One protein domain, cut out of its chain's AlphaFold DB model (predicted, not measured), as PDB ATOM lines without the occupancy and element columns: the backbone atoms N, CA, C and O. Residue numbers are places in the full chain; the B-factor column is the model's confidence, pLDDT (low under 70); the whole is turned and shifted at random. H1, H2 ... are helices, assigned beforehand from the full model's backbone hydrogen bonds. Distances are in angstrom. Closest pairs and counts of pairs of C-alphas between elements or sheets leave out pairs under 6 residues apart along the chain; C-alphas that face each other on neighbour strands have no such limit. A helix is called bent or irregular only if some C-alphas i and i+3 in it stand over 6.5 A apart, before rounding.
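What this domain is: This is residues 42 to 211 of the 263 residues of an uncharacterized protein of Scytalidium sp. 3C (UniProt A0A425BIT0). A long helical hairpin, H5 and H6 side by side, makes the long axis, and a small head of helices and loops sits at the end where H5 begins and H6 ends. In the head H3 crosses the hairpin, H4 packs on H3, and H7 packs crosswise on residues 164 to 172 of H6. H2 runs along residues 97 to 105 of H5, while H1 touches no helix and residues 46 to 51 stick out. The printed part has 170 residues, with seven named helices in the order H1 to H7 and no named strand; the class is all helix. The whole is loose, with a radius of gyration of the C-alphas of 21.3 A, and elongated, spanning 66 by 40 by 29 A.

Where its parts are: H1, residues 42 to 47, begins at C-alpha 42 (208.302, 166.247, 132.143); it is neither bent nor irregular, but only just, with C-alphas 44 and 47 6.3 A apart. H2 is residues 54 to 62, 12.1 A long, and H3 is residues 65 to 75, 15.3 A long. H4 is residues 83 to 86. H5, residues 90 to 120, is 42.6 A long, with a kink of 41 degrees near residue 97; it is only just irregular, with C-alphas 95 and 98 6.8 A apart. H6, residues 137 to 175, is 55.5 A long and begins at C-alpha 137 (181.022, 165.941, 107.337). It has a kink of 30 degrees near residue 163 but is neither bent nor irregular, only just: C-alphas 160 and 163 are 6.5 A apart. H7, residues 203 to 208, ends at C-alpha 208 (211.057, 129.103, 121.071).

How they stand to each other: H5 and H6 touch as a hairpin at a shallow tilt of 10 degrees, opposite ways; their closest C-alphas, Ala 103 and Ala 165, are 4.9 A apart. H2 touches H5 at a shallow tilt of 23 degrees, opposite ways, closest at C-alphas Thr 61 and Thr 97, 5.2 A. H3 is about perpendicular to H6, at 78 degrees, and touches its residues 170 to 174, closest at C-alphas Leu 68 and Gln 173, 5.5 A. H3 only just touches H5, with 3 pairs of C-alphas within 8 A, closest at His 65 and Trp 93, 6.8 A. H4 touches H3, closest at C-alphas Arg 86 and Leu 69, 6.9 A. H7 touches H6 about perpendicular, at 75 degrees, closest at C-alphas Ala 206 and Ile 168, 5.4 A. H1 and H2 are only just apart, at 8.4 A. Every O i to N i+4 pair is within hydrogen-bond range in H2, H3 and H7, against 21 of 27 in H5, 33 of 35 in H6 and 0 of 2 in H1, where 1 of 3 O i to N i+3 pairs is; H4 is too short for an i+4 pair.

The domain as a whole: The two C-alphas farthest apart, of Ser 136 and Glu 180, are 66.1 A apart. The printed part has no cut. The links H5 to H6, 16 residues, and H6 to H7, 27 residues, are long. The mean pLDDT of the printed part is 77.2, and 41 residues are under 70, among them residues 42 to 52 and 118 to 135.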
ATOM      1  N   VAL A  42     208.638 166.614 133.530       57.59
ATOM      2  CA  VAL A  42     208.302 166.247 132.143       57.59
ATOM      3  C   VAL A  42     208.988 167.172 131.129       57.59
ATOM      4  O   VAL A  42     209.372 166.698 130.053       57.59
ATOM      5  N   THR A  43     209.192 168.457 131.452       53.31
ATOM      6  CA  THR A  43     209.867 169.417 130.569       53.31
ATOM      7  C   THR A  43     211.387 169.338 130.616       53.31
ATOM      8  O   THR A  43     212.016 169.485 129.571       53.31
ATOM      9  N   LEU A  44     212.008 169.009 131.751       53.38
ATOM     10  CA  LEU A  44     213.457 168.759 131.800       53.38
ATOM     11  C   LEU A  44     213.874 167.558 130.933       53.38
ATOM     12  O   LEU A  44     214.963 167.545 130.363       53.38
ATOM     13  N   ILE A  45     212.974 166.591 130.738       52.19
ATOM     14  CA  ILE A  45     213.171 165.446 129.834       52.19
ATOM     15  C   ILE A  45     213.107 165.863 128.339       52.19
ATOM     16  O   ILE A  45     213.553 165.104 127.477       52.19
ATOM     17  N   ILE A  46     212.603 167.064 127.994       48.69
ATOM     18  CA  ILE A  46     212.478 167.569 126.604       48.69
ATOM     19  C   ILE A  46     213.844 167.819 125.938       48.69
ATOM     20  O   ILE A  46     213.953 167.651 124.727       48.69
ATOM     21  N   PHE A  47     214.889 168.175 126.692       49.44
ATOM     22  CA  PHE A  47     216.149 168.695 126.134       49.44
ATOM     23  C   PHE A  47     217.171 167.637 125.663       49.44
ATOM     24  O   PHE A  47     218.293 167.995 125.308       49.44
ATOM     25  N   ILE A  48     216.819 166.345 125.615       51.56
ATOM     26  CA  ILE A  48     217.741 165.273 125.190       51.56
ATOM     27  C   ILE A  48     217.510 164.905 123.707       51.56
ATOM     28  O   ILE A  48     216.436 164.392 123.368       51.56
ATOM     29  N   PRO A  49     218.500 165.080 122.807       43.16
ATOM     30  CA  PRO A  49     218.429 164.580 121.431       43.16
ATOM     31  C   PRO A  49     218.209 163.055 121.421       43.16
ATOM     32  O   PRO A  49     218.955 162.313 122.053       43.16
ATOM     33  N   GLY A  50     217.158 162.569 120.744       55.84
ATOM     34  CA  GLY A  50     216.782 161.142 120.732       55.84
ATOM     35  C   GLY A  50     215.836 160.687 121.859       55.84
ATOM     36  O   GLY A  50     215.588 159.486 121.997       55.84
ATOM     37  N   ARG A  51     215.266 161.627 122.634       64.25
ATOM     38  CA  ARG A  51     214.346 161.418 123.775       64.25
ATOM     39  C   ARG A  51     213.318 160.301 123.613       64.25
ATOM     40  O   ARG A  51     213.091 159.577 124.567       64.25
ATOM     41  N   TYR A  52     212.640 160.181 122.479       66.00
ATOM     42  CA  TYR A  52     211.488 159.271 122.388       66.00
ATOM     43  C   TYR A  52     211.874 157.787 122.353       66.00
ATOM     44  O   TYR A  52     211.034 156.926 122.607       66.00
ATOM     45  N   ILE A  53     213.144 157.489 122.063       75.38
ATOM     46  CA  ILE A  53     213.647 156.118 121.953       75.38
ATOM     47  C   ILE A  53     214.854 155.913 122.871       75.38
ATOM     48  O   ILE A  53     214.848 155.013 123.702       75.38
ATOM     49  N   ILE A  54     215.870 156.773 122.789       79.62
ATOM     50  CA  ILE A  54     217.140 156.576 123.502       79.62
ATOM     51  C   ILE A  54     216.965 156.780 125.010       79.62
ATOM     52  O   ILE A  54     217.388 155.934 125.793       79.62
ATOM     53  N   ALA A  55     216.307 157.865 125.427       79.62
ATOM     54  CA  ALA A  55     216.109 158.159 126.845       79.62
ATOM     55  C   ALA A  55     215.302 157.076 127.593       79.62
ATOM     56  O   ALA A  55     215.777 156.634 128.638       79.62
ATOM     57  N   PRO A  56     214.144 156.584 127.101       80.38
ATOM     58  CA  PRO A  56     213.408 155.522 127.780       80.38
ATOM     59  C   PRO A  56     214.168 154.197 127.761       80.38
ATOM     60  O   PRO A  56     214.172 153.506 128.776       80.38
ATOM     61  N   VAL A  57     214.862 153.850 126.670       85.44
ATOM     62  CA  VAL A  57     215.697 152.637 126.629       85.44
ATOM     63  C   VAL A  57     216.808 152.719 127.676       85.44
ATOM     64  O   VAL A  57     216.992 151.773 128.443       85.44
ATOM     65  N   LEU A  58     217.502 153.853 127.778       85.44
ATOM     66  CA  LEU A  58     218.560 154.047 128.770       85.44
ATOM     67  C   LEU A  58     218.004 154.050 130.203       85.44
ATOM     68  O   LEU A  58     218.526 153.362 131.077       85.44
ATOM     69  N   ALA A  59     216.899 154.758 130.444       85.19
ATOM     70  CA  ALA A  59     216.258 154.808 131.755       85.19
ATOM     71  C   ALA A  59     215.789 153.416 132.209       85.19
ATOM     72  O   ALA A  59     216.100 152.996 133.322       85.19
ATOM     73  N   CYS A  60     215.103 152.666 131.342       84.88
ATOM     74  CA  CYS A  60     214.635 151.315 131.655       84.88
ATOM     75  C   CYS A  60     215.783 150.317 131.835       84.88
ATOM     76  O   CYS A  60     215.673 149.427 132.672       84.88
ATOM     77  N   THR A  61     216.880 150.447 131.085       86.94
ATOM     78  CA  THR A  61     218.043 149.550 131.230       86.94
ATOM     79  C   THR A  61     218.822 149.811 132.513       86.94
ATOM     80  O   THR A  61     219.192 148.860 133.204       86.94
ATOM     81  N   ILE A  62     219.005 151.077 132.897       86.06
ATOM     82  CA  ILE A  62     219.557 151.435 134.212       86.06
ATOM     83  C   ILE A  62     218.634 150.903 135.316       86.06
ATOM     84  O   ILE A  62     219.086 150.239 136.250       86.06
ATOM     85  N   ALA A  63     217.323 151.095 135.157       86.94
ATOM     86  CA  ALA A  63     216.306 150.625 136.088       86.94
ATOM     87  C   ALA A  63     215.955 149.129 135.946       86.94
ATOM     88  O   ALA A  63     214.989 148.692 136.566       86.94
ATOM     89  N   ALA A  64     216.708 148.319 135.188       87.19
ATOM     90  CA  ALA A  64     216.315 146.943 134.848       87.19
ATOM     91  C   ALA A  64     216.114 146.024 136.069       87.19
ATOM     92  O   ALA A  64     215.337 145.069 136.009       87.19
ATOM     93  N   HIS A  65     216.756 146.330 137.202       87.81
ATOM     94  CA  HIS A  65     216.530 145.602 138.452       87.81
ATOM     95  C   HIS A  65     215.110 145.765 139.002       87.81
ATOM     96  O   HIS A  65     214.635 144.854 139.668       87.81
ATOM     97  N   PHE A  66     214.422 146.879 138.733       87.06
ATOM     98  CA  PHE A  66     213.058 147.089 139.224       87.06
ATOM     99  C   PHE A  66     212.058 146.126 138.562       87.06
ATOM    100  O   PHE A  66     211.362 145.428 139.299       87.06
ATOM    101  N   PRO A  67     212.005 145.989 137.219       86.38
ATOM    102  CA  PRO A  67     211.214 144.945 136.570       86.38
ATOM    103  C   PRO A  67     211.593 143.524 137.000       86.38
ATOM    104  O   PRO A  67     210.709 142.698 137.197       86.38
ATOM    105  N   LEU A  68     212.889 143.239 137.180       88.62
ATOM    106  CA  LEU A  68     213.340 141.934 137.673       88.62
ATOM    107  C   LEU A  68     212.785 141.645 139.075       88.62
ATOM    108  O   LEU A  68     212.203 140.586 139.299       88.62
ATOM    109  N   LEU A  69     212.932 142.602 139.993       88.50
ATOM    110  CA  LEU A  69     212.437 142.500 141.361       88.50
ATOM    111  C   LEU A  69     210.919 142.334 141.391       88.50
ATOM    112  O   LEU A  69     210.412 141.499 142.132       88.50
ATOM    113  N   TRP A  70     210.200 143.103 140.571       88.69
ATOM    114  CA  TRP A  70     208.756 142.964 140.428       88.69
ATOM    115  C   TRP A  70     208.373 141.545 140.001       88.69
ATOM    116  O   TRP A  70     207.526 140.926 140.640       88.69
ATOM    117  N   THR A  71     209.038 141.003 138.978       89.31
ATOM    118  CA  THR A  71     208.813 139.627 138.523       89.31
ATOM    119  C   THR A  71     209.088 138.625 139.642       89.31
ATOM    120  O   THR A  71     208.254 137.760 139.886       89.31
ATOM    121  N   HIS A  72     210.198 138.759 140.373       87.69
ATOM    122  CA  HIS A  72     210.532 137.869 141.494       87.69
ATOM    123  C   HIS A  72     209.507 137.936 142.623       87.69
ATOM    124  O   HIS A  72     209.090 136.898 143.126       87.69
ATOM    125  N   VAL A  73     209.052 139.133 142.996       85.88
ATOM    126  CA  VAL A  73     208.006 139.313 144.014       85.88
ATOM    127  C   VAL A  73     206.675 138.718 143.553       85.88
ATOM    128  O   VAL A  73     205.991 138.093 144.353       85.88
ATOM    129  N   ALA A  74     206.322 138.870 142.276       87.31
ATOM    130  CA  ALA A  74     205.062 138.363 141.738       87.31
ATOM    131  C   ALA A  74     205.012 136.828 141.625       87.31
ATOM    132  O   ALA A  74     203.925 136.258 141.700       87.31
ATOM    133  N   ILE A  75     206.158 136.164 141.417       86.56
ATOM    134  CA  ILE A  75     206.221 134.702 141.244       86.56
ATOM    135  C   ILE A  75     206.646 133.940 142.504       86.56
ATOM    136  O   ILE A  75     206.463 132.728 142.535       86.56
ATOM    137  N   SER A  76     207.237 134.600 143.506       85.19
ATOM    138  CA  SER A  76     207.683 133.954 144.752       85.19
ATOM    139  C   SER A  76     206.571 133.868 145.789       85.19
ATOM    140  O   SER A  76     205.630 134.666 145.788       85.19
ATOM    141  N   GLU A  77     206.687 132.909 146.705       82.94
ATOM    142  CA  GLU A  77     205.806 132.859 147.864       82.94
ATOM    143  C   GLU A  77     205.962 134.101 148.771       82.94
ATOM    144  O   GLU A  77     207.042 134.714 148.855       82.94
ATOM    145  N   PRO A  78     204.896 134.499 149.493       77.94
ATOM    146  CA  PRO A  78     204.969 135.573 150.478       77.94
ATOM    147  C   PRO A  78     205.942 135.240 151.627       77.94
ATOM    148  O   PRO A  78     205.579 134.617 152.616       77.94
ATOM    149  N   SER A  79     207.198 135.678 151.522       71.31
ATOM    150  CA  SER A  79     208.185 135.573 152.612       71.31
ATOM    151  C   SER A  79     208.137 136.775 153.566       71.31
ATOM    152  O   SER A  79     207.922 137.912 153.142       71.31
ATOM    153  N   ALA A  80     208.432 136.537 154.850       71.06
ATOM    154  CA  ALA A  80     208.604 137.567 155.884       71.06
ATOM    155  C   ALA A  80     209.818 138.493 155.643       71.06
ATOM    156  O   ALA A  80     210.001 139.497 156.334       71.06
ATOM    157  N   THR A  81     210.670 138.169 154.668       70.94
ATOM    158  CA  THR A  81     211.806 139.006 154.276       70.94
ATOM    159  C   THR A  81     211.355 140.235 153.489       70.94
ATOM    160  O   THR A  81     210.545 140.154 152.560       70.94
ATOM    161  N   ALA A  82     211.918 141.393 153.842       71.69
ATOM    162  CA  ALA A  82     211.614 142.649 153.172       71.69
ATOM    163  C   ALA A  82     212.005 142.614 151.683       71.69
ATOM    164  O   ALA A  82     213.066 142.102 151.320       71.69
ATOM    165  N   PHE A  83     211.169 143.207 150.826       70.81
ATOM    166  CA  PHE A  83     211.296 143.138 149.365       70.81
ATOM    167  C   PHE A  83     212.664 143.610 148.839       70.81
ATOM    168  O   PHE A  83     213.192 143.037 147.894       70.81
ATOM    169  N   TYR A  84     213.294 144.599 149.482       67.38
ATOM    170  CA  TYR A  84     214.602 145.126 149.076       67.38
ATOM    171  C   TYR A  84     215.771 144.162 149.355       67.38
ATOM    172  O   TYR A  84     216.866 144.349 148.831       67.38
ATOM    173  N   LYS A  85     215.576 143.117 150.165       70.50
ATOM    174  CA  LYS A  85     216.575 142.051 150.325       70.50
ATOM    175  C   LYS A  85     216.504 141.016 149.199       70.50
ATOM    176  O   LYS A  85     217.417 140.215 149.066       70.50
ATOM    177  N   ARG A  86     215.452 141.067 148.372       69.38
ATOM    178  CA  ARG A  86     215.243 140.192 147.207       69.38
ATOM    179  C   ARG A  86     215.847 140.760 145.920       69.38
ATOM    180  O   ARG A  86     215.608 140.223 144.843       69.38
ATOM    181  N   PHE A  87     216.604 141.858 146.000       72.94
ATOM    182  CA  PHE A  87     217.341 142.359 144.844       72.94
ATOM    183  C   PHE A  87     218.371 141.320 144.405       72.94
ATOM    184  O   PHE A  87     219.223 140.898 145.187       72.94
ATOM    185  N   ALA A  88     218.310 140.943 143.129       71.50
ATOM    186  CA  ALA A  88     219.334 140.108 142.530       71.50
ATOM    187  C   ALA A  88     220.712 140.796 142.622       71.50
ATOM    188  O   ALA A  88     220.796 142.029 142.554       71.50
ATOM    189  N   PRO A  89     221.805 140.027 142.747       76.50
ATOM    190  CA  PRO A  89     223.149 140.589 142.790       76.50
ATOM    191  C   PRO A  89     223.441 141.399 141.522       76.50
ATOM    192  O   PRO A  89     223.034 141.013 140.430       76.50
ATOM    193  N   LEU A  90     224.245 142.466 141.632       75.31
ATOM    194  CA  LEU A  90     224.589 143.354 140.505       75.31
ATOM    195  C   LEU A  90     225.188 142.617 139.289       75.31
ATOM    196  O   LEU A  90     225.108 143.101 138.162       75.31
ATOM    197  N   LYS A  91     225.752 141.418 139.483       76.06
ATOM    198  CA  LYS A  91     226.210 140.536 138.394       76.06
ATOM    199  C   LYS A  91     225.068 140.090 137.466       76.06
ATOM    200  O   LYS A  91     225.305 139.883 136.277       76.06
ATOM    201  N   ALA A  92     223.841 139.980 137.978       76.88
ATOM    202  CA  ALA A  92     222.644 139.666 137.202       76.88
ATOM    203  C   ALA A  92     222.203 140.833 136.303       76.88
ATOM    204  O   ALA A  92     221.549 140.596 135.289       76.88
ATOM    205  N   TRP A  93     222.620 142.072 136.602       80.81
ATOM    206  CA  TRP A  93     222.283 143.252 135.798       80.81
ATOM    207  C   TRP A  93     222.680 143.085 134.332       80.81
ATOM    208  O   TRP A  93     221.863 143.286 133.439       80.81
ATOM    209  N   ARG A  94     223.906 142.610 134.075       80.44
ATOM    210  CA  ARG A  94     224.412 142.380 132.710       80.44
ATOM    211  C   ARG A  94     223.565 141.379 131.915       80.44
ATOM    212  O   ARG A  94     223.576 141.425 130.692       80.44
ATOM    213  N   LYS A  95     222.844 140.487 132.602       80.62
ATOM    214  CA  LYS A  95     222.004 139.448 131.988       80.62
ATOM    215  C   LYS A  95     220.615 139.972 131.621       80.62
ATOM    216  O   LYS A  95     220.024 139.516 130.650       80.62
ATOM    217  N   ILE A  96     220.102 140.944 132.375       85.81
ATOM    218  CA  ILE A  96     218.763 141.518 132.166       85.81
ATOM    219  C   ILE A  96     218.770 142.790 131.322       85.81
ATOM    220  O   ILE A  96     217.735 143.136 130.749       85.81
ATOM    221  N   THR A  97     219.899 143.499 131.236       87.69
ATOM    222  CA  THR A  97     219.985 144.786 130.534       87.69
ATOM    223  C   THR A  97     219.637 144.657 129.065       87.69
ATOM    224  O   THR A  97     218.807 145.418 128.585       87.69
ATOM    225  N   LEU A  98     220.211 143.680 128.360       88.56
ATOM    226  CA  LEU A  98     219.957 143.497 126.931       88.56
ATOM    227  C   LEU A  98     218.485 143.131 126.638       88.56
ATOM    228  O   LEU A  98     217.861 143.846 125.851       88.56
ATOM    229  N   PRO A  99     217.877 142.119 127.294       88.88
ATOM    230  CA  PRO A  99     216.446 141.848 127.147       88.88
ATOM    231  C   PRO A  99     215.562 143.059 127.478       88.88
ATOM    232  O   PRO A  99     214.594 143.331 126.771       88.88
ATOM    233  N   THR A 100     215.915 143.823 128.519       91.31
ATOM    234  CA  THR A 100     215.165 145.027 128.915       91.31
ATOM    235  C   THR A 100     215.278 146.122 127.857       91.31
ATOM    236  O   THR A 100     214.275 146.734 127.499       91.31
ATOM    237  N   ALA A 101     216.478 146.339 127.309       91.12
ATOM    238  CA  ALA A 101     216.721 147.312 126.249       91.12
ATOM    239  C   ALA A 101     215.860 147.013 125.021       91.12
ATOM    240  O   ALA A 101     215.201 147.907 124.492       91.12
ATOM    241  N   ILE A 102     215.835 145.745 124.603       91.69
ATOM    242  CA  ILE A 102     215.078 145.289 123.437       91.69
ATOM    243  C   ILE A 102     213.577 145.432 123.686       91.69
ATOM    244  O   ILE A 102     212.881 145.989 122.840       91.69
ATOM    245  N   ALA A 103     213.073 145.002 124.846       91.31
ATOM    246  CA  ALA A 103     211.656 145.143 125.177       91.31
ATOM    247  C   ALA A 103     211.205 146.611 125.194       91.31
ATOM    248  O   ALA A 103     210.154 146.948 124.645       91.31
ATOM    249  N   THR A 104     212.016 147.507 125.761       90.25
ATOM    250  CA  THR A 104     211.726 148.945 125.739       90.25
ATOM    251  C   THR A 104     211.820 149.521 124.329       90.25
ATOM    252  O   THR A 104     210.953 150.298 123.933       90.25
ATOM    253  N   LEU A 105     212.801 149.099 123.532       91.81
ATOM    254  CA  LEU A 105     212.930 149.526 122.141       91.81
ATOM    255  C   LEU A 105     211.704 149.119 121.312       91.81
ATOM    256  O   LEU A 105     211.166 149.951 120.585       91.81
ATOM    257  N   MET A 106     211.219 147.883 121.458       91.38
ATOM    258  CA  MET A 106     210.008 147.418 120.771       91.38
ATOM    259  C   MET A 106     208.779 148.245 121.160       91.38
ATOM    260  O   MET A 106     207.986 148.597 120.289       91.38
ATOM    261  N   LYS A 107     208.641 148.628 122.439       88.19
ATOM    262  CA  LYS A 107     207.569 149.532 122.907       88.19
ATOM    263  C   LYS A 107     207.677 150.920 122.288       88.19
ATOM    264  O   LYS A 107     206.667 151.466 121.839       88.19
ATOM    265  N   CYS A 108     208.887 151.473 122.228       87.75
ATOM    266  CA  CYS A 108     209.146 152.751 121.572       87.75
ATOM    267  C   CYS A 108     208.778 152.695 120.087       87.75
ATOM    268  O   CYS A 108     208.061 153.570 119.618       87.75
ATOM    269  N   ILE A 109     209.195 151.651 119.366       87.75
ATOM    270  CA  ILE A 109     208.869 151.469 117.944       87.75
ATOM    271  C   ILE A 109     207.358 151.319 117.749       87.75
ATOM    272  O   ILE A 109     206.778 152.046 116.945       87.75
ATOM    273  N   ALA A 110     206.709 150.433 118.510       87.62
ATOM    274  CA  ALA A 110     205.272 150.186 118.402       87.62
ATOM    275  C   ALA A 110     204.427 151.437 118.696       87.62
ATOM    276  O   ALA A 110     203.339 151.582 118.147       87.62
ATOM    277  N   SER A 111     204.939 152.346 119.531       80.56
ATOM    278  CA  SER A 111     204.269 153.610 119.854       80.56
ATOM    279  C   SER A 111     204.589 154.709 118.839       80.56
ATOM    280  O   SER A 111     203.693 155.418 118.396       80.56
ATOM    281  N   MET A 112     205.857 154.869 118.457       81.38
ATOM    282  CA  MET A 112     206.301 155.984 117.616       81.38
ATOM    283  C   MET A 112     205.974 155.783 116.144       81.38
ATOM    284  O   MET A 112     205.636 156.757 115.485       81.38
ATOM    285  N   LEU A 113     206.028 154.553 115.629       82.50
ATOM    286  CA  LEU A 113     205.820 154.294 114.206       82.50
ATOM    287  C   LEU A 113     204.416 154.715 113.716       82.50
ATOM    288  O   LEU A 113     204.339 155.423 112.714       82.50
ATOM    289  N   PRO A 114     203.301 154.382 114.401       81.50
ATOM    290  CA  PRO A 114     201.983 154.878 113.999       81.50
ATOM    291  C   PRO A 114     201.879 156.406 114.078       81.50
ATOM    292  O   PRO A 114     201.291 157.030 113.197       81.50
ATOM    293  N   LEU A 115     202.475 157.013 115.108       73.75
ATOM    294  CA  LEU A 115     202.465 158.462 115.329       73.75
ATOM    295  C   LEU A 115     203.238 159.217 114.235       73.75
ATOM    296  O   LEU A 115     202.747 160.221 113.718       73.75
ATOM    297  N   THR A 116     204.417 158.726 113.847       75.75
ATOM    298  CA  THR A 116     205.229 159.342 112.790       75.75
ATOM    299  C   THR A 116     204.631 159.129 111.408       75.75
ATOM    300  O   THR A 116     204.725 160.031 110.585       75.75
ATOM    301  N   LEU A 117     203.974 157.995 111.149       74.69
ATOM    302  CA  LEU A 117     203.253 157.772 109.892       74.69
ATOM    303  C   LEU A 117     202.066 158.728 109.746       74.69
ATOM    304  O   LEU A 117     201.871 159.298 108.676       74.69
ATOM    305  N   VAL A 118     201.310 158.962 110.822       68.81
ATOM    306  CA  VAL A 118     200.215 159.947 110.819       68.81
ATOM    307  C   VAL A 118     200.738 161.365 110.595       68.81
ATOM    308  O   VAL A 118     200.147 162.117 109.824       68.81
ATOM    309  N   ALA A 119     201.849 161.728 111.239       67.06
ATOM    310  CA  ALA A 119     202.446 163.053 111.095       67.06
ATOM    311  C   ALA A 119     203.138 163.267 109.734       67.06
ATOM    312  O   ALA A 119     203.071 164.360 109.188       67.06
ATOM    313  N   GLY A 120     203.809 162.246 109.197       64.69
ATOM    314  CA  GLY A 120     204.662 162.349 108.008       64.69
ATOM    315  C   GLY A 120     203.944 162.150 106.674       64.69
ATOM    316  O   GLY A 120     204.425 162.636 105.658       64.69
ATOM    317  N   LEU A 121     202.795 161.470 106.654       61.81
ATOM    318  CA  LEU A 121     201.989 161.293 105.438       61.81
ATOM    319  C   LEU A 121     201.039 162.473 105.166       61.81
ATOM    320  O   LEU A 121     200.114 162.331 104.371       61.81
ATOM    321  N   ASP A 122     201.204 163.597 105.875       58.50
ATOM    322  CA  ASP A 122     200.284 164.747 105.851       58.50
ATOM    323  C   ASP A 122     198.812 164.340 106.093       58.50
ATOM    324  O   ASP A 122     197.851 165.038 105.774       58.50
ATOM    325  N   LEU A 123     198.612 163.170 106.718       50.88
ATOM    326  CA  LEU A 123     197.302 162.690 107.156       50.88
ATOM    327  C   LEU A 123     196.749 163.582 108.272       50.88
ATOM    328  O   LEU A 123     195.546 163.552 108.533       50.88
ATOM    329  N   ASN A 124     197.629 164.372 108.876       51.88
ATOM    330  CA  ASN A 124     197.388 165.426 109.833       51.88
ATOM    331  C   ASN A 124     197.288 166.769 109.089       51.88
ATOM    332  O   ASN A 124     198.095 167.663 109.331       51.88
ATOM    333  N   THR A 125     196.351 166.901 108.139       50.44
ATOM    334  CA  THR A 125     196.120 168.188 107.473       50.44
ATOM    335  C   THR A 125     195.915 169.252 108.555       50.44
ATOM    336  O   THR A 125     195.012 169.113 109.389       50.44
ATOM    337  N   PRO A 126     196.758 170.298 108.614       47.88
ATOM    338  CA  PRO A 126     196.667 171.301 109.654       47.88
ATOM    339  C   PRO A 126     195.499 172.230 109.329       47.88
ATOM    340  O   PRO A 126     195.681 173.348 108.854       47.88
ATOM    341  N   HIS A 127     194.276 171.811 109.638       46.69
ATOM    342  CA  HIS A 127     193.160 172.742 109.785       46.69
ATOM    343  C   HIS A 127     193.230 173.364 111.189       46.69
ATOM    344  O   HIS A 127     192.427 173.104 112.078       46.69
ATOM    345  N   THR A 128     194.310 174.124 111.387       42.91
ATOM    346  CA  THR A 128     194.390 175.357 112.182       42.91
ATOM    347  C   THR A 128     193.267 175.584 113.186       42.91
ATOM    348  O   THR A 128     192.260 176.167 112.810       42.91
ATOM    349  N   LEU A 129     193.463 175.241 114.470       48.62
ATOM    350  CA  LEU A 129     192.717 175.797 115.626       48.62
ATOM    351  C   LEU A 129     191.170 175.775 115.526       48.62
ATOM    352  O   LEU A 129     190.475 176.342 116.370       48.62
ATOM    353  N   ARG A 130     190.620 175.130 114.499       51.84
ATOM    354  CA  ARG A 130     189.213 175.058 114.160       51.84
ATOM    355  C   ARG A 130     188.710 173.880 114.961       51.84
ATOM    356  O   ARG A 130     189.091 172.738 114.723       51.84
ATOM    357  N   GLY A 131     187.918 174.178 115.988       54.28
ATOM    358  CA  GLY A 131     187.278 173.145 116.789       54.28
ATOM    359  C   GLY A 131     186.511 172.166 115.897       54.28
ATOM    360  O   GLY A 131     186.116 172.510 114.787       54.28
ATOM    361  N   TRP A 132     186.272 170.957 116.404       62.03
ATOM    362  CA  TRP A 132     185.576 169.851 115.728       62.03
ATOM    363  C   TRP A 132     184.312 170.258 114.929       62.03
ATOM    364  O   TRP A 132     183.982 169.649 113.915       62.03
ATOM    365  N   ALA A 133     183.626 171.322 115.356       62.56
ATOM    366  CA  ALA A 133     182.443 171.886 114.707       62.56
ATOM    367  C   ALA A 133     182.696 172.573 113.346       62.56
ATOM    368  O   ALA A 133     181.758 172.746 112.578       62.56
ATOM    369  N   ALA A 134     183.931 172.972 113.040       67.69
ATOM    370  CA  ALA A 134     184.273 173.713 111.825       67.69
ATOM    371  C   ALA A 134     184.724 172.821 110.651       67.69
ATOM    372  O   ALA A 134     185.097 173.349 109.603       67.69
ATOM    373  N   PHE A 135     184.695 171.498 110.834       67.31
ATOM    374  CA  PHE A 135     184.949 170.508 109.788       67.31
ATOM    375  C   PHE A 135     183.664 170.175 109.024       67.31
ATOM    376  O   PHE A 135     182.586 170.065 109.618       67.31
ATOM    377  N   SER A 136     183.797 169.959 107.718       80.25
ATOM    378  CA  SER A 136     182.754 169.338 106.896       80.25
ATOM    379  C   SER A 136     182.525 167.875 107.302       80.25
ATOM    380  O   SER A 136     183.367 167.248 107.952       80.25
ATOM    381  N   ASP A 137     181.371 167.313 106.944       79.94
ATOM    382  CA  ASP A 137     181.022 165.941 107.337       79.94
ATOM    383  C   ASP A 137     181.921 164.883 106.671       79.94
ATOM    384  O   ASP A 137     182.253 163.867 107.293       79.94
ATOM    385  N   ASP A 138     182.426 165.173 105.470       80.00
ATOM    386  CA  ASP A 138     183.421 164.344 104.784       80.00
ATOM    387  C   ASP A 138     184.774 164.369 105.517       80.00
ATOM    388  O   ASP A 138     185.380 163.322 105.760       80.00
ATOM    389  N   GLU A 139     185.229 165.545 105.961       77.00
ATOM    390  CA  GLU A 139     186.479 165.688 106.722       77.00
ATOM    391  C   GLU A 139     186.414 164.977 108.080       77.00
ATOM    392  O   GLU A 139     187.380 164.315 108.474       77.00
ATOM    393  N   LYS A 140     185.271 165.051 108.779       77.38
ATOM    394  CA  LYS A 140     185.050 164.308 110.033       77.38
ATOM    395  C   LYS A 140     185.140 162.804 109.802       77.38
ATOM    396  O   LYS A 140     185.816 162.108 110.559       77.38
ATOM    397  N   SER A 141     184.499 162.303 108.747       79.25
ATOM    398  CA  SER A 141     184.503 160.874 108.407       79.25
ATOM    399  C   SER A 141     185.918 160.377 108.103       79.25
ATOM    400  O   SER A 141     186.351 159.349 108.630       79.25
ATOM    401  N   ILE A 142     186.686 161.154 107.336       79.94
ATOM    402  CA  ILE A 142     188.094 160.860 107.041       79.94
ATOM    403  C   ILE A 142     188.940 160.879 108.323       79.94
ATOM    404  O   ILE A 142     189.765 159.985 108.520       79.94
ATOM    405  N   ALA A 143     188.733 161.851 109.217       76.31
ATOM    406  CA  ALA A 143     189.448 161.926 110.493       76.31
ATOM    407  C   ALA A 143     189.167 160.707 111.389       76.31
ATOM    408  O   ALA A 143     190.098 160.143 111.969       76.31
ATOM    409  N   VAL A 144     187.910 160.252 111.452       79.00
ATOM    410  CA  VAL A 144     187.521 159.044 112.200       79.00
ATOM    411  C   VAL A 144     188.194 157.801 111.624       79.00
ATOM    412  O   VAL A 144     188.792 157.031 112.377       79.00
ATOM    413  N   ILE A 145     188.162 157.614 110.300       83.19
ATOM    414  CA  ILE A 145     188.795 156.460 109.641       83.19
ATOM    415  C   ILE A 145     190.309 156.461 109.875       83.19
ATOM    416  O   ILE A 145     190.885 155.412 110.174       83.19
ATOM    417  N   LYS A 146     190.959 157.629 109.783       77.31
ATOM    418  CA  LYS A 146     192.392 157.784 110.071       77.31
ATOM    419  C   LYS A 146     192.703 157.410 111.517       77.31
ATOM    420  O   LYS A 146     193.538 156.540 111.741       77.31
ATOM    421  N   GLY A 147     191.992 157.997 112.483       77.00
ATOM    422  CA  GLY A 147     192.177 157.700 113.905       77.00
ATOM    423  C   GLY A 147     191.973 156.219 114.228       77.00
ATOM    424  O   GLY A 147     192.791 155.616 114.924       77.00
ATOM    425  N   PHE A 148     190.935 155.606 113.655       81.25
ATOM    426  CA  PHE A 148     190.679 154.175 113.798       81.25
ATOM    427  C   PHE A 148     191.804 153.328 113.188       81.25
ATOM    428  O   PHE A 148     192.307 152.414 113.837       81.25
ATOM    429  N   SER A 149     192.260 153.663 111.980       84.06
ATOM    430  CA  SER A 149     193.352 152.952 111.301       84.06
ATOM    431  C   SER A 149     194.664 153.037 112.084       84.06
ATOM    432  O   SER A 149     195.360 152.031 112.234       84.06
ATOM    433  N   THR A 150     194.983 154.202 112.654       81.50
ATOM    434  CA  THR A 150     196.146 154.385 113.534       81.50
ATOM    435  C   THR A 150     196.031 153.540 114.799       81.50
ATOM    436  O   THR A 150     197.003 152.890 115.187       81.50
ATOM    437  N   ALA A 151     194.850 153.506 115.426       79.38
ATOM    438  CA  ALA A 151     194.610 152.691 116.614       79.38
ATOM    439  C   ALA A 151     194.765 151.190 116.314       79.38
ATOM    440  O   ALA A 151     195.411 150.471 117.080       79.38
ATOM    441  N   VAL A 152     194.242 150.724 115.175       87.81
ATOM    442  CA  VAL A 152     194.402 149.335 114.714       87.81
ATOM    443  C   VAL A 152     195.872 149.015 114.445       87.81
ATOM    444  O   VAL A 152     196.361 147.988 114.911       87.81
ATOM    445  N   LEU A 153     196.603 149.894 113.754       87.62
ATOM    446  CA  LEU A 153     198.030 149.699 113.488       87.62
ATOM    447  C   LEU A 153     198.837 149.601 114.789       87.62
ATOM    448  O   LEU A 153     199.646 148.687 114.947       87.62
ATOM    449  N   MET A 154     198.588 150.506 115.738       84.25
ATOM    450  CA  MET A 154     199.228 150.480 117.054       84.25
ATOM    451  C   MET A 154     198.936 149.167 117.792       84.25
ATOM    452  O   MET A 154     199.855 148.553 118.335       84.25
ATOM    453  N   LEU A 155     197.683 148.701 117.772       84.69
ATOM    454  CA  LEU A 155     197.289 147.432 118.384       84.69
ATOM    455  C   LEU A 155     198.034 146.244 117.759       84.69
ATOM    456  O   LEU A 155     198.570 145.404 118.483       84.69
ATOM    457  N   VAL A 156     198.109 146.189 116.427       90.12
ATOM    458  CA  VAL A 156     198.819 145.126 115.699       90.12
ATOM    459  C   VAL A 156     200.307 145.123 116.049       90.12
ATOM    460  O   VAL A 156     200.851 144.070 116.383       90.12
ATOM    461  N   LEU A 157     200.965 146.287 116.046       89.44
ATOM    462  CA  LEU A 157     202.377 146.395 116.427       89.44
ATOM    463  C   LEU A 157     202.611 145.974 117.879       89.44
ATOM    464  O   LEU A 157     203.605 145.312 118.172       89.44
ATOM    465  N   TYR A 158     201.693 146.303 118.788       86.12
ATOM    466  CA  TYR A 158     201.806 145.891 120.184       86.12
ATOM    467  C   TYR A 158     201.724 144.367 120.329       86.12
ATOM    468  O   TYR A 158     202.546 143.759 121.017       86.12
ATOM    469  N   ILE A 159     200.780 143.733 119.629       87.06
ATOM    470  CA  ILE A 159     200.611 142.276 119.648       87.06
ATOM    471  C   ILE A 159     201.821 141.562 119.036       87.06
ATOM    472  O   ILE A 159     202.248 140.536 119.563       87.06
ATOM    473  N   LEU A 160     202.376 142.086 117.942       90.31
ATOM    474  CA  LEU A 160     203.454 141.425 117.200       90.31
ATOM    475  C   LEU A 160     204.857 141.711 117.741       90.31
ATOM    476  O   LEU A 160     205.723 140.851 117.625       90.31
ATOM    477  N   LEU A 161     205.100 142.894 118.311       90.81
ATOM    478  CA  LEU A 161     206.433 143.304 118.767       90.81
ATOM    479  C   LEU A 161     206.541 143.317 120.289       90.81
ATOM    480  O   LEU A 161     207.466 142.730 120.850       90.81
ATOM    481  N   VAL A 162     205.596 143.972 120.966       88.62
ATOM    482  CA  VAL A 162     205.701 144.211 122.412       88.62
ATOM    483  C   VAL A 162     205.408 142.949 123.207       88.62
ATOM    484  O   VAL A 162     206.203 142.596 124.075       88.62
ATOM    485  N   ILE A 163     204.327 142.229 122.885       89.06
ATOM    486  CA  ILE A 163     203.972 141.004 123.616       89.06
ATOM    487  C   ILE A 163     205.108 139.969 123.557       89.06
ATOM    488  O   ILE A 163     205.499 139.487 124.621       89.06
ATOM    489  N   PRO A 164     205.694 139.623 122.390       89.75
ATOM    490  CA  PRO A 164     206.808 138.679 122.356       89.75
ATOM    491  C   PRO A 164     208.019 139.152 123.155       89.75
ATOM    492  O   PRO A 164     208.597 138.360 123.898       89.75
ATOM    493  N   ALA A 165     208.378 140.435 123.053       91.62
ATOM    494  CA  ALA A 165     209.522 140.978 123.772       91.62
ATOM    495  C   ALA A 165     209.322 140.952 125.297       91.62
ATOM    496  O   ALA A 165     210.240 140.573 126.024       91.62
ATOM    497  N   ASP A 166     208.118 141.272 125.778       90.38
ATOM    498  CA  ASP A 166     207.782 141.204 127.203       90.38
ATOM    499  C   ASP A 166     207.751 139.764 127.716       90.38
ATOM    500  O   ASP A 166     208.309 139.484 128.774       90.38
ATOM    501  N   VAL A 167     207.193 138.824 126.947       90.81
ATOM    502  CA  VAL A 167     207.219 137.394 127.304       90.81
ATOM    503  C   VAL A 167     208.649 136.901 127.465       90.81
ATOM    504  O   VAL A 167     208.968 136.226 128.443       90.81
ATOM    505  N   ILE A 168     209.514 137.235 126.510       90.62
ATOM    506  CA  ILE A 168     210.920 136.854 126.561       90.62
ATOM    507  C   ILE A 168     211.587 137.463 127.797       90.62
ATOM    508  O   ILE A 168     212.207 136.732 128.569       90.62
ATOM    509  N   LEU A 169     211.413 138.768 128.024       91.00
ATOM    510  CA  LEU A 169     211.979 139.466 129.176       91.00
ATOM    511  C   LEU A 169     211.528 138.837 130.499       91.00
ATOM    512  O   LEU A 169     212.373 138.513 131.332       91.00
ATOM    513  N   THR A 170     210.225 138.614 130.687       90.69
ATOM    514  CA  THR A 170     209.684 138.020 131.918       90.69
ATOM    515  C   THR A 170     210.215 136.607 132.140       90.69
ATOM    516  O   THR A 170     210.524 136.246 133.272       90.69
ATOM    517  N   ARG A 171     210.388 135.806 131.081       89.19
ATOM    518  CA  ARG A 171     210.957 134.454 131.202       89.19
ATOM    519  C   ARG A 171     212.440 134.465 131.568       89.19
ATOM    520  O   ARG A 171     212.844 133.678 132.418       89.19
ATOM    521  N   VAL A 172     213.228 135.370 130.985       88.38
ATOM    522  CA  VAL A 172     214.640 135.563 131.368       88.38
ATOM    523  C   VAL A 172     214.748 136.056 132.815       88.38
ATOM    524  O   VAL A 172     215.594 135.595 133.577       88.38
ATOM    525  N   GLN A 173     213.861 136.957 133.239       89.25
ATOM    526  CA  GLN A 173     213.801 137.422 134.627       89.25
ATOM    527  C   GLN A 173     213.417 136.293 135.592       89.25
ATOM    528  O   GLN A 173     214.038 136.150 136.646       89.25
ATOM    529  N   ALA A 174     212.440 135.464 135.222       87.12
ATOM    530  CA  ALA A 174     212.008 134.321 136.020       87.12
ATOM    531  C   ALA A 174     213.101 133.249 136.152       87.12
ATOM    532  O   ALA A 174     213.230 132.664 137.223       87.12
ATOM    533  N   SER A 175     213.933 133.031 135.123       86.50
ATOM    534  CA  SER A 175     215.070 132.096 135.223       86.50
ATOM    535  C   SER A 175     216.153 132.555 136.201       86.50
ATOM    536  O   SER A 175     216.959 131.747 136.632       86.50
ATOM    537  N   LEU A 176     216.184 133.847 136.537       86.06
ATOM    538  CA  LEU A 176     217.143 134.428 137.480       86.06
ATOM    539  C   LEU A 176     216.635 134.433 138.929       86.06
ATOM    540  O   LEU A 176     217.245 135.087 139.777       86.06
ATOM    541  N   LEU A 177     215.499 133.786 139.211       83.75
ATOM    542  CA  LEU A 177     214.995 133.643 140.574       83.75
ATOM    543  C   LEU A 177     216.000 132.833 141.406       83.75
ATOM    544  O   LEU A 177     216.447 131.778 140.967       83.75
ATOM    545  N   ALA A 178     216.361 133.336 142.589       77.88
ATOM    546  CA  ALA A 178     217.291 132.643 143.477       77.88
ATOM    547  C   ALA A 178     216.720 131.290 143.928       77.88
ATOM    548  O   ALA A 178     215.519 131.185 144.193       77.88
ATOM    549  N   ASP A 179     217.582 130.282 144.073       73.75
ATOM    550  CA  ASP A 179     217.155 128.926 144.434       73.75
ATOM    551  C   ASP A 179     216.423 128.873 145.778       73.75
ATOM    552  O   ASP A 179     215.462 128.116 145.920       73.75
ATOM    553  N   GLU A 180     216.818 129.755 146.701       74.50
ATOM    554  CA  GLU A 180     216.254 129.936 148.044       74.50
ATOM    555  C   GLU A 180     214.801 130.448 148.052       74.50
ATOM    556  O   GLU A 180     214.131 130.393 149.080       74.50
ATOM    557  N   CYS A 181     214.302 130.985 146.934       74.56
ATOM    558  CA  CYS A 181     212.957 131.552 146.837       74.56
ATOM    559  C   CYS A 181     212.003 130.587 146.127       74.56
ATOM    560  O   CYS A 181     211.991 130.537 144.895       74.56
ATOM    561  N   GLU A 182     211.168 129.859 146.866       79.62
ATOM    562  CA  GLU A 182     210.162 128.980 146.256       79.62
ATOM    563  C   GLU A 182     209.089 129.768 145.481       79.62
ATOM    564  O   GLU A 182     208.643 130.835 145.926       79.62
ATOM    565  N   PRO A 183     208.701 129.298 144.279       83.38
ATOM    566  CA  PRO A 183     207.700 129.969 143.476       83.38
ATOM    567  C   PRO A 183     206.286 129.557 143.897       83.38
ATOM    568  O   PRO A 183     205.996 128.373 144.039       83.38
ATOM    569  N   ILE A 184     205.372 130.524 143.992       85.56
ATOM    570  CA  ILE A 184     203.957 130.274 144.324       85.56
ATOM    571  C   ILE A 184     203.243 129.443 143.247       85.56
ATOM    572  O   ILE A 184     202.277 128.732 143.519       85.56
ATOM    573  N   VAL A 185     203.714 129.541 141.999       77.25
ATOM    574  CA  VAL A 185     203.254 128.713 140.885       77.25
ATOM    575  C   VAL A 185     204.384 127.758 140.508       77.25
ATOM    576  O   VAL A 185     205.464 128.240 140.164       77.25
ATOM    577  N   PRO A 186     204.158 126.433 140.493       76.12
ATOM    578  CA  PRO A 186     205.172 125.489 140.051       76.12
ATOM    579  C   PRO A 186     205.479 125.738 138.571       76.12
ATOM    580  O   PRO A 186     204.642 125.514 137.692       76.12
ATOM    581  N   PHE A 187     206.680 126.235 138.295       75.06
ATOM    582  CA  PHE A 187     207.208 126.383 136.945       75.06
ATOM    583  C   PHE A 187     208.564 125.696 136.842       75.06
ATOM    584  O   PHE A 187     209.329 125.638 137.803       75.06
ATOM    585  N   ASP A 188     208.862 125.171 135.657       74.31
ATOM    586  CA  ASP A 188     210.151 124.546 135.393       74.31
ATOM    587  C   ASP A 188     211.255 125.611 135.345       74.31
ATOM    588  O   ASP A 188     211.366 126.366 134.375       74.31
ATOM    589  N   ARG A 189     212.073 125.660 136.402       68.94
ATOM    590  CA  ARG A 189     213.213 126.582 136.526       68.94
ATOM    591  C   ARG A 189     214.310 126.304 135.501       68.94
ATOM    592  O   ARG A 189     215.013 127.229 135.109       68.94
ATOM    593  N   THR A 190     214.434 125.060 135.036       68.44
ATOM    594  CA  THR A 190     215.434 124.666 134.030       68.44
ATOM    595  C   THR A 190     214.965 124.936 132.600       68.44
ATOM    596  O   THR A 190     215.763 124.849 131.664       68.44
ATOM    597  N   PHE A 191     213.678 125.268 132.425       73.00
ATOM    598  CA  PHE A 191     213.026 125.488 131.133       73.00
ATOM    599  C   PHE A 191     213.371 124.399 130.096       73.00
ATOM    600  O   PHE A 191     213.684 124.698 128.939       73.00
ATOM    601  N   GLY A 192     213.327 123.133 130.520       65.44
ATOM    602  CA  GLY A 192     213.681 121.963 129.720       65.44
ATOM    603  C   GLY A 192     215.188 121.751 129.553       65.44
ATOM    604  O   GLY A 192     215.612 121.313 128.486       65.44
ATOM    605  N   GLY A 193     215.995 122.103 130.562       68.31
ATOM    606  CA  GLY A 193     217.461 121.964 130.537       68.31
ATOM    607  C   GLY A 193     218.192 122.985 129.656       68.31
ATOM    608  O   GLY A 193     219.321 122.742 129.244       68.31
ATOM    609  N   LYS A 194     217.545 124.112 129.333       70.50
ATOM    610  CA  LYS A 194     218.072 125.147 128.420       70.50
ATOM    611  C   LYS A 194     218.580 126.404 129.117       70.50
ATOM    612  O   LYS A 194     218.881 127.407 128.470       70.50
ATOM    613  N   VAL A 195     218.618 126.377 130.441       69.50
ATOM    614  CA  VAL A 195     219.330 127.387 131.214       69.50
ATOM    615  C   VAL A 195     220.820 127.144 130.997       69.50
ATOM    616  O   VAL A 195     221.291 126.026 131.182       69.50
ATOM    617  N   GLU A 196     221.544 128.167 130.545       66.88
ATOM    618  CA  GLU A 196     222.996 128.071 130.365       66.88
ATOM    619  C   GLU A 196     223.676 127.711 131.698       66.88
ATOM    620  O   GLU A 196     223.124 127.997 132.762       66.88
ATOM    621  N   GLU A 197     224.913 127.200 131.669       59.06
ATOM    622  CA  GLU A 197     225.744 126.977 132.879       59.06
ATOM    623  C   GLU A 197     225.829 128.229 133.778       59.06
ATOM    624  O   GLU A 197     226.070 128.166 134.981       59.06
ATOM    625  N   ASN A 198     225.542 129.387 133.187       57.56
ATOM    626  CA  ASN A 198     225.507 130.699 133.803       57.56
ATOM    627  C   ASN A 198     224.201 131.008 134.569       57.56
ATOM    628  O   ASN A 198     224.078 132.115 135.103       57.56
ATOM    629  N   GLY A 199     223.207 130.114 134.602       62.81
ATOM    630  CA  GLY A 199     221.948 130.284 135.345       62.81
ATOM    631  C   GLY A 199     220.926 131.238 134.705       62.81
ATOM    632  O   GLY A 199     220.025 131.712 135.387       62.81
ATOM    633  N   SER A 200     221.064 131.579 133.418       69.44
ATOM    634  CA  SER A 200     220.080 132.392 132.682       69.44
ATOM    635  C   SER A 200     219.580 131.691 131.429       69.44
ATOM    636  O   SER A 200     220.356 131.063 130.711       69.44
ATOM    637  N   LEU A 201     218.288 131.845 131.142       79.31
ATOM    638  CA  LEU A 201     217.689 131.394 129.891       79.31
ATOM    639  C   LEU A 201     218.082 132.336 128.743       79.31
ATOM    640  O   LEU A 201     217.929 133.553 128.858       79.31
ATOM    641  N   SER A 202     218.545 131.783 127.620       82.38
ATOM    642  CA  SER A 202     218.828 132.581 126.422       82.38
ATOM    643  C   SER A 202     217.546 133.177 125.832       82.38
ATOM    644  O   SER A 202     216.481 132.556 125.827       82.38
ATOM    645  N   MET A 203     217.647 134.389 125.287       83.44
ATOM    646  CA  MET A 203     216.520 135.160 124.751       83.44
ATOM    647  C   MET A 203     215.769 134.417 123.627       83.44
ATOM    648  O   MET A 203     214.539 134.438 123.564       83.44
ATOM    649  N   LEU A 204     216.507 133.715 122.758       81.25
ATOM    650  CA  LEU A 204     215.938 132.930 121.657       81.25
ATOM    651  C   LEU A 204     215.227 131.671 122.166       81.25
ATOM    652  O   LEU A 204     214.118 131.355 121.722       81.25
ATOM    653  N   ASP A 205     215.825 130.976 123.134       81.44
ATOM    654  CA  ASP A 205     215.214 129.800 123.752       81.44
ATOM    655  C   ASP A 205     213.974 130.162 124.571       81.44
ATOM    656  O   ASP A 205     212.985 129.422 124.540       81.44
ATOM    657  N   ALA A 206     213.969 131.334 125.214       83.62
ATOM    658  CA  ALA A 206     212.817 131.886 125.921       83.62
ATOM    659  C   ALA A 206     211.608 132.134 125.007       83.62
ATOM    660  O   ALA A 206     210.468 132.000 125.452       83.62
ATOM    661  N   TRP A 207     211.805 132.438 123.725       85.44
ATOM    662  CA  TRP A 207     210.686 132.518 122.782       85.44
ATOM    663  C   TRP A 207     210.297 131.147 122.231       85.44
ATOM    664  O   TRP A 207     209.121 130.771 122.222       85.44
ATOM    665  N   ARG A 208     211.289 130.365 121.788       83.12
ATOM    666  CA  ARG A 208     211.057 129.103 121.071       83.12
ATOM    667  C   ARG A 208     210.344 128.059 121.926       83.12
ATOM    668  O   ARG A 208     209.492 127.339 121.418       83.12
ATOM    669  N   THR A 209     210.661 127.994 123.215       83.69
ATOM    670  CA  THR A 209     210.046 127.037 124.155       83.69
ATOM    671  C   THR A 209     208.652 127.456 124.632       83.69
ATOM    672  O   THR A 209     208.036 126.748 125.422       83.69
ATOM    673  N   PHE A 210     208.139 128.617 124.207       81.94
ATOM    674  CA  PHE A 210     206.821 129.081 124.626       81.94
ATOM    675  C   PHE A 210     205.724 128.393 123.807       81.94
ATOM    676  O   PHE A 210     205.557 128.701 122.626       81.94
ATOM    677  N   ASP A 211     204.976 127.479 124.426       87.62
ATOM    678  CA  ASP A 211     203.925 126.701 123.760       87.62
ATOM    679  C   ASP A 211     202.780 127.569 123.194       87.62
ATOM    680  O   ASP A 211     202.397 128.598 123.762       87.62
TER     681      ASP A 211